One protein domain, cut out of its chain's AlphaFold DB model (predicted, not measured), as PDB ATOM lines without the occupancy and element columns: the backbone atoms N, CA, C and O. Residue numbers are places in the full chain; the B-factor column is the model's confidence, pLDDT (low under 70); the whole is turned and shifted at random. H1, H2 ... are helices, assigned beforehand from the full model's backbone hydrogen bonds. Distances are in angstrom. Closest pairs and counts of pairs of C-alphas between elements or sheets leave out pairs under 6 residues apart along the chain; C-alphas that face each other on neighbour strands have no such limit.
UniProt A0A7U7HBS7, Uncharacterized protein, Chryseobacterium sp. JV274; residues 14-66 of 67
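AT A GLANCE: This is residues 14 to 66 of the 67 residues of an uncharacterized protein of Chryseobacterium sp. JV274 (UniProt A0A7U7HBS7). Two helical hairpins stand one after the other in an open, elongated model: the short H1 folds back along the first half of the long helix H2, and at the far end of H2 the chain turns into a second hairpin of H3 and H4. Residues 34 to 39 of H2 stand free and form the bridge between the two hairpins, which have no other contact with each other than through the link from H2 to H3. The printed part has 53 residues with four named helices, H1, H2, H3 and H4 in that order, and no named strand; the class is all helix. The whole is loose, with a radius of gyration of the C-alphas of 14.4 A, and the C-alphas span 39 by 22 by 14 A.

IN THESE COORDINATES: H1 is residues 14 to 21, and it begins with C-alpha 14 at (192.414, 191.016, 149.241) and measures 10.4 A from first to last C-alpha. H2, residues 26 to 41, is the longest helix, with 16 residues and 22.6 A from C-alpha 26 at (199.020, 179.555, 147.369) to C-alpha 41. H3 is residues 43 to 49 and measures 10.1 A. H4 is residues 54 to 64, measures 15.3 A and ends with C-alpha 64 at (203.196, 202.655, 159.456).

HOW THE PARTS SIT: H1 and H2 form a helical hairpin. They touch, with the C-alphas of Gly 19 and Ile 29 the closest at 5.9 A, and H2 touches H1 with residues 26 to 33 alone. The two helices run opposite ways at a shallow tilt of 33 degrees, only just short of steep. H2 and H3 meet only through their link, the single residue Gln 42. H3 and H4 form the other helical hairpin and touch, the closest C-alphas being those of Lys 44 and Ile 57, 6.1 A apart. They run opposite ways at a shallow tilt of 19 degrees. H4 is apart from H1 and from H2, and H1 is apart from H3. In H1, H2, H3 and H4 every O i to N i+4 pair is within hydrogen-bond range.

THE WHOLE: The C-alphas of Lys 23 and Ser 55 are the two farthest apart, at 39.7 A, while those of His 14 and Arg 66, the first and last printed, are 20.5 A apart. The printed part has no cut. The links from H1 to H2, H2 to H3 and H3 to H4 are tight, and no link is long. The mean pLDDT of the printed part is 93.3, and no printed residue is under 70.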
ATOM      1  N   HIS A  14     192.430 190.397 150.564       89.81
ATOM      2  CA  HIS A  14     192.414 191.016 149.241       89.81
ATOM      3  C   HIS A  14     193.695 190.700 148.464       89.81
ATOM      4  O   HIS A  14     193.617 190.447 147.267       89.81
ATOM      5  N   LEU A  15     194.849 190.658 149.141       90.75
ATOM      6  CA  LEU A  15     196.129 190.274 148.533       90.75
ATOM      7  C   LEU A  15     196.135 188.798 148.122       90.75
ATOM      8  O   LEU A  15     196.580 188.464 147.028       90.75
ATOM      9  N   ILE A  16     195.578 187.926 148.970       93.38
ATOM     10  CA  ILE A  16     195.422 186.503 148.646       93.38
ATOM     11  C   ILE A  16     194.524 186.340 147.420       93.38
ATOM     12  O   ILE A  16     194.934 185.710 146.448       93.38
ATOM     13  N   LYS A  17     193.347 186.977 147.427       91.94
ATOM     14  CA  LYS A  17     192.415 186.944 146.296       91.94
ATOM     15  C   LYS A  17     193.056 187.465 145.007       91.94
ATOM     16  O   LYS A  17     192.858 186.875 143.953       91.94
ATOM     17  N   LEU A  18     193.845 188.539 145.085       90.62
ATOM     18  CA  LEU A  18     194.565 189.079 143.932       90.62
ATOM     19  C   LEU A  18     195.523 188.043 143.332       90.62
ATOM     20  O   LEU A  18     195.512 187.839 142.123       90.62
ATOM     21  N   GLY A  19     196.320 187.380 144.172       92.38
ATOM     22  CA  GLY A  19     197.236 186.332 143.730       92.38
ATOM     23  C   GLY A  19     196.518 185.131 143.109       92.38
ATOM     24  O   GLY A  19     196.975 184.591 142.104       92.38
ATOM     25  N   GLU A  20     195.370 184.742 143.667       94.50
ATOM     26  CA  GLU A  20     194.533 183.668 143.121       94.50
ATOM     27  C   GLU A  20     193.934 184.055 141.756       94.50
ATOM     28  O   GLU A  20     193.947 183.240 140.832       94.50
ATOM     29  N   GLU A  21     193.483 185.304 141.580       93.44
ATOM     30  CA  GLU A  21     192.955 185.821 140.303       93.44
ATOM     31  C   GLU A  21     193.995 185.781 139.171       93.44
ATOM     32  O   GLU A  21     193.637 185.531 138.018       93.44
ATOM     33  N   VAL A  22     195.278 185.987 139.487       93.88
ATOM     34  CA  VAL A  22     196.387 185.879 138.519       93.88
ATOM     35  C   VAL A  22     197.009 184.477 138.463       93.88
ATOM     36  O   VAL A  22     198.064 184.291 137.862       93.88
ATOM     37  N   LYS A  23     196.341 183.472 139.051       95.56
ATOM     38  CA  LYS A  23     196.724 182.050 139.030       95.56
ATOM     39  C   LYS A  23     198.086 181.743 139.670       95.56
ATOM     40  O   LYS A  23     198.728 180.757 139.308       95.56
ATOM     41  N   LEU A  24     198.528 182.543 140.642       95.94
ATOM     42  CA  LEU A  24     199.694 182.196 141.457       95.94
ATOM     43  C   LEU A  24     199.351 181.051 142.415       95.94
ATOM     44  O   LEU A  24     198.230 180.943 142.918       95.94
ATOM     45  N   SER A  25     200.332 180.198 142.708       96.94
ATOM     46  CA  SER A  25     200.138 179.146 143.705       96.94
ATOM     47  C   SER A  25     199.993 179.750 145.105       96.94
ATOM     48  O   SER A  25     200.633 180.749 145.440       96.94
ATOM     49  N   LYS A  26     199.198 179.111 145.972       94.00
ATOM     50  CA  LYS A  26     199.020 179.555 147.369       94.00
ATOM     51  C   LYS A  26     200.349 179.687 148.117       94.00
ATOM     52  O   LYS A  26     200.489 180.578 148.951       94.00
ATOM     53  N   THR A  27     201.320 178.830 147.807       97.31
ATOM     54  CA  THR A  27     202.678 178.897 148.362       97.31
ATOM     55  C   THR A  27     203.391 180.178 147.937       97.31
ATOM     56  O   THR A  27     203.929 180.875 148.791       97.31
ATOM     57  N   VAL A  28     203.345 180.530 146.647       97.38
ATOM     58  CA  VAL A  28     203.951 181.768 146.129       97.38
ATOM     59  C   VAL A  28     203.289 182.999 146.746       97.38
ATOM     60  O   VAL A  28     203.986 183.891 147.219       97.38
ATOM     61  N   ILE A  29     201.957 183.016 146.825       96.38
ATOM     62  CA  ILE A  29     201.191 184.113 147.436       96.38
ATOM     63  C   ILE A  29     201.619 184.333 148.889       96.38
ATOM     64  O   ILE A  29     201.963 185.450 149.270       96.38
ATOM     65  N   LYS A  30     201.627 183.265 149.700       96.38
ATOM     66  CA  LYS A  30     202.048 183.339 151.106       96.38
ATOM     67  C   LYS A  30     203.486 183.832 151.234       96.38
ATOM     68  O   LYS A  30     203.746 184.713 152.040       96.38
ATOM     69  N   ASN A  31     204.391 183.298 150.417       97.69
ATOM     70  CA  ASN A  31     205.803 183.659 150.457       97.69
ATOM     71  C   ASN A  31     206.028 185.150 150.154       97.69
ATOM     72  O   ASN A  31     206.732 185.827 150.894       97.69
ATOM     73  N   ILE A  32     205.380 185.684 149.112       96.25
ATOM     74  CA  ILE A  32     205.473 187.108 148.757       96.25
ATOM     75  C   ILE A  32     204.920 187.986 149.885       96.25
ATOM     76  O   ILE A  32     205.542 188.983 150.251       96.25
ATOM     77  N   ILE A  33     203.770 187.618 150.459       94.75
ATOM     78  CA  ILE A  33     203.166 188.366 151.568       94.75
ATOM     79  C   ILE A  33     204.101 188.395 152.782       94.75
ATOM     80  O   ILE A  33     204.310 189.464 153.352       94.75
ATOM     81  N   GLU A  34     204.685 187.261 153.169       96.00
ATOM     82  CA  GLU A  34     205.598 187.201 154.317       96.00
ATOM     83  C   GLU A  34     206.899 187.971 154.069       96.00
ATOM     84  O   GLU A  34     207.322 188.734 154.934       96.00
ATOM     85  N   GLN A  35     207.483 187.876 152.871       95.12
ATOM     86  CA  GLN A  35     208.645 188.693 152.500       95.12
ATOM     87  C   GLN A  35     208.329 190.190 152.552       95.12
ATOM     88  O   GLN A  35     209.127 190.979 153.052       95.12
ATOM     89  N   THR A  36     207.141 190.582 152.088       93.06
ATOM     90  CA  THR A  36     206.709 191.984 152.108       93.06
ATOM     91  C   THR A  36     206.549 192.481 153.544       93.06
ATOM     92  O   THR A  36     207.051 193.548 153.881       93.06
ATOM     93  N   LYS A  37     205.908 191.696 154.423       92.25
ATOM     94  CA  LYS A  37     205.807 192.019 155.856       92.25
ATOM     95  C   LYS A  37     207.180 192.145 156.510       92.25
ATOM     96  O   LYS A  37     207.400 193.072 157.282       92.25
ATOM     97  N   HIS A  38     208.092 191.227 156.199       94.06
ATOM     98  CA  HIS A  38     209.448 191.249 156.733       94.06
ATOM     99  C   HIS A  38     210.195 192.526 156.324       94.06
ATOM    100  O   HIS A  38     210.712 193.228 157.190       94.06
ATOM    101  N   ALA A  39     210.158 192.885 155.038       91.44
ATOM    102  CA  ALA A  39     210.773 194.111 154.537       91.44
ATOM    103  C   ALA A  39     210.160 195.374 155.167       91.44
ATOM    104  O   ALA A  39     210.884 196.294 155.539       91.44
ATOM    105  N   LEU A  40     208.834 195.411 155.346       91.38
ATOM    106  CA  LEU A  40     208.154 196.525 156.017       91.38
ATOM    107  C   LEU A  40     208.560 196.651 157.491       91.38
ATOM    108  O   LEU A  40     208.757 197.765 157.971       91.38
ATOM    109  N   ASN A  41     208.749 195.538 158.204       92.31
ATOM    110  CA  ASN A  41     209.254 195.565 159.581       92.31
ATOM    111  C   ASN A  41     210.681 196.124 159.667       92.31
ATOM    112  O   ASN A  41     211.027 196.767 160.654       92.31
ATOM    113  N   GLN A  42     211.483 195.919 158.624       93.50
ATOM    114  CA  GLN A  42     212.848 196.433 158.508       93.50
ATOM    115  C   GLN A  42     212.922 197.805 157.827       93.50
ATOM    116  O   GLN A  42     214.018 198.288 157.552       93.50
ATOM    117  N   TRP A  43     211.780 198.457 157.564       93.69
ATOM    118  CA  TRP A  43     211.708 199.714 156.813       93.69
ATOM    119  C   TRP A  43     212.722 200.748 157.301       93.69
ATOM    120  O   TRP A  43     213.411 201.358 156.489       93.69
ATOM    121  N   LYS A  44     212.820 200.951 158.618       91.56
ATOM    122  CA  LYS A  44     213.683 201.984 159.198       91.56
ATOM    123  C   LYS A  44     215.161 201.734 158.888       91.56
ATOM    124  O   LYS A  44     215.854 202.669 158.496       91.56
ATOM    125  N   ASP A  45     215.597 200.488 159.032       92.12
ATOM    126  CA  ASP A  45     216.991 200.090 158.856       92.12
ATOM    127  C   ASP A  45     217.353 200.115 157.365       92.12
ATOM    128  O   ASP A  45     218.245 200.860 156.958       92.12
ATOM    129  N   LEU A  46     216.555 199.445 156.526       92.25
ATOM    130  CA  LEU A  46     216.762 199.398 155.076       92.25
ATOM    131  C   LEU A  46     216.721 200.794 154.442       92.25
ATOM    132  O   LEU A  46     217.549 201.124 153.601       92.25
ATOM    133  N   SER A  47     215.790 201.657 154.848       93.88
ATOM    134  CA  SER A  47     215.679 202.997 154.254       93.88
ATOM    135  C   SER A  47     216.918 203.855 154.497       93.88
ATOM    136  O   SER A  47     217.268 204.674 153.648       93.88
ATOM    137  N   SER A  48     217.592 203.656 155.632       92.94
ATOM    138  CA  SER A  48     218.847 204.347 155.927       92.94
ATOM    139  C   SER A  48     219.981 203.888 155.002       92.94
ATOM    140  O   SER A  48     220.754 204.717 154.525       92.94
ATOM    141  N   GLU A  49     220.017 202.595 154.662       93.94
ATOM    142  CA  GLU A  49     221.013 201.999 153.763       93.94
ATOM    143  C   GLU A  49     220.828 202.433 152.300       93.94
ATOM    144  O   GLU A  49     221.808 202.620 151.581       93.94
ATOM    145  N   TYR A  50     219.584 202.656 151.859       92.31
ATOM    146  CA  TYR A  50     219.261 203.054 150.479       92.31
ATOM    147  C   TYR A  50     219.161 204.576 150.264       92.31
ATOM    148  O   TYR A  50     218.643 205.027 149.241       92.31
ATOM    149  N   GLY A  51     219.663 205.388 151.201       92.31
ATOM    150  CA  GLY A  51     219.786 206.840 151.020       92.31
ATOM    151  C   GLY A  51     218.474 207.623 151.150       92.31
ATOM    152  O   GLY A  51     218.369 208.741 150.641       92.31
ATOM    153  N   VAL A  52     217.466 207.071 151.832       95.75
ATOM    154  CA  VAL A  52     216.255 207.823 152.182       95.75
ATOM    155  C   VAL A  52     216.611 208.852 153.252       95.75
ATOM    156  O   VAL A  52     217.294 208.553 154.230       95.75
ATOM    157  N   THR A  53     216.139 210.089 153.094       96.75
ATOM    158  CA  THR A  53     216.400 211.140 154.084       96.75
ATOM    159  C   THR A  53     215.793 210.779 155.440       96.75
ATOM    160  O   THR A  53     214.669 210.280 155.517       96.75
ATOM    161  N   GLN A  54     216.496 211.106 156.527       94.88
ATOM    162  CA  GLN A  54     216.040 210.828 157.896       94.88
ATOM    163  C   GLN A  54     214.616 211.346 158.169       94.88
ATOM    164  O   GLN A  54     213.804 210.656 158.785       94.88
ATOM    165  N   SER A  55     214.278 212.531 157.649       96.50
ATOM    166  CA  SER A  55     212.935 213.109 157.761       96.50
ATOM    167  C   SER A  55     211.851 212.232 157.121       96.50
ATOM    168  O   SER A  55     210.787 212.043 157.712       96.50
ATOM    169  N   ASN A  56     212.123 211.648 155.952       96.50
ATOM    170  CA  ASN A  56     211.195 210.748 155.267       96.50
ATOM    171  C   ASN A  56     211.101 209.388 155.965       96.50
ATOM    172  O   ASN A  56     210.000 208.850 156.087       96.50
ATOM    173  N   ILE A  57     212.225 208.861 156.464       95.56
ATOM    174  CA  ILE A  57     212.248 207.618 157.247       95.56
ATOM    175  C   ILE A  57     211.308 207.747 158.444       95.56
ATOM    176  O   ILE A  57     210.435 206.902 158.641       95.56
ATOM    177  N   GLU A  58     211.447 208.824 159.216       95.00
ATOM    178  CA  GLU A  58     210.619 209.069 160.393       95.00
ATOM    179  C   GLU A  58     209.154 209.315 160.051       95.00
ATOM    180  O   GLU A  58     208.279 208.797 160.745       95.00
ATOM    181  N   LEU A  59     208.873 210.103 159.009       95.12
ATOM    182  CA  LEU A  59     207.506 210.383 158.578       95.12
ATOM    183  C   LEU A  59     206.776 209.089 158.201       95.12
ATOM    184  O   LEU A  59     205.671 208.840 158.683       95.12
ATOM    185  N   ILE A  60     207.404 208.250 157.375       93.50
ATOM    186  CA  ILE A  60     206.818 206.991 156.912       93.50
ATOM    187  C   ILE A  60     206.709 205.994 158.066       93.50
ATOM    188  O   ILE A  60     205.647 205.405 158.249       93.50
ATOM    189  N   HIS A  61     207.737 205.870 158.912       92.94
ATOM    190  CA  HIS A  61     207.688 204.985 160.078       92.94
ATOM    191  C   HIS A  61     206.537 205.354 161.026       92.94
ATOM    192  O   HIS A  61     205.788 204.479 161.455       92.94
ATOM    193  N   ARG A  62     206.323 206.653 161.286       92.56
ATOM    194  CA  ARG A  62     205.179 207.140 162.077       92.56
ATOM    195  C   ARG A  62     203.831 206.839 161.424       92.56
ATOM    196  O   ARG A  62     202.855 206.663 162.142       92.56
ATOM    197  N   MET A  63     203.737 206.829 160.095       89.94
ATOM    198  CA  MET A  63     202.499 206.436 159.412       89.94
ATOM    199  C   MET A  63     202.254 204.930 159.507       89.94
ATOM    200  O   MET A  63     201.122 204.524 159.741       89.94
ATOM    201  N   MET A  64     203.301 204.114 159.378       87.44
ATOM    202  CA  MET A  64     203.196 202.655 159.456       87.44
ATOM    203  C   MET A  64     202.764 202.163 160.841       87.44
ATOM    204  O   MET A  64     202.025 201.194 160.920       87.44
ATOM    205  N   THR A  65     203.180 202.831 161.922       82.94
ATOM    206  CA  THR A  65     202.794 202.464 163.300       82.94
ATOM    207  C   THR A  65     201.412 202.967 163.726       82.94
ATOM    208  O   THR A  65     200.946 202.621 164.809       82.94
ATOM    209  N   ARG A  66     200.763 203.810 162.913       76.00
ATOM    210  CA  ARG A  66     199.410 204.341 163.163       76.00
ATOM    211  C   ARG A  66     198.298 203.525 162.494       76.00
ATOM    212  O   ARG A  66     197.131 203.835 162.727       76.00
TER     213      ARG A  66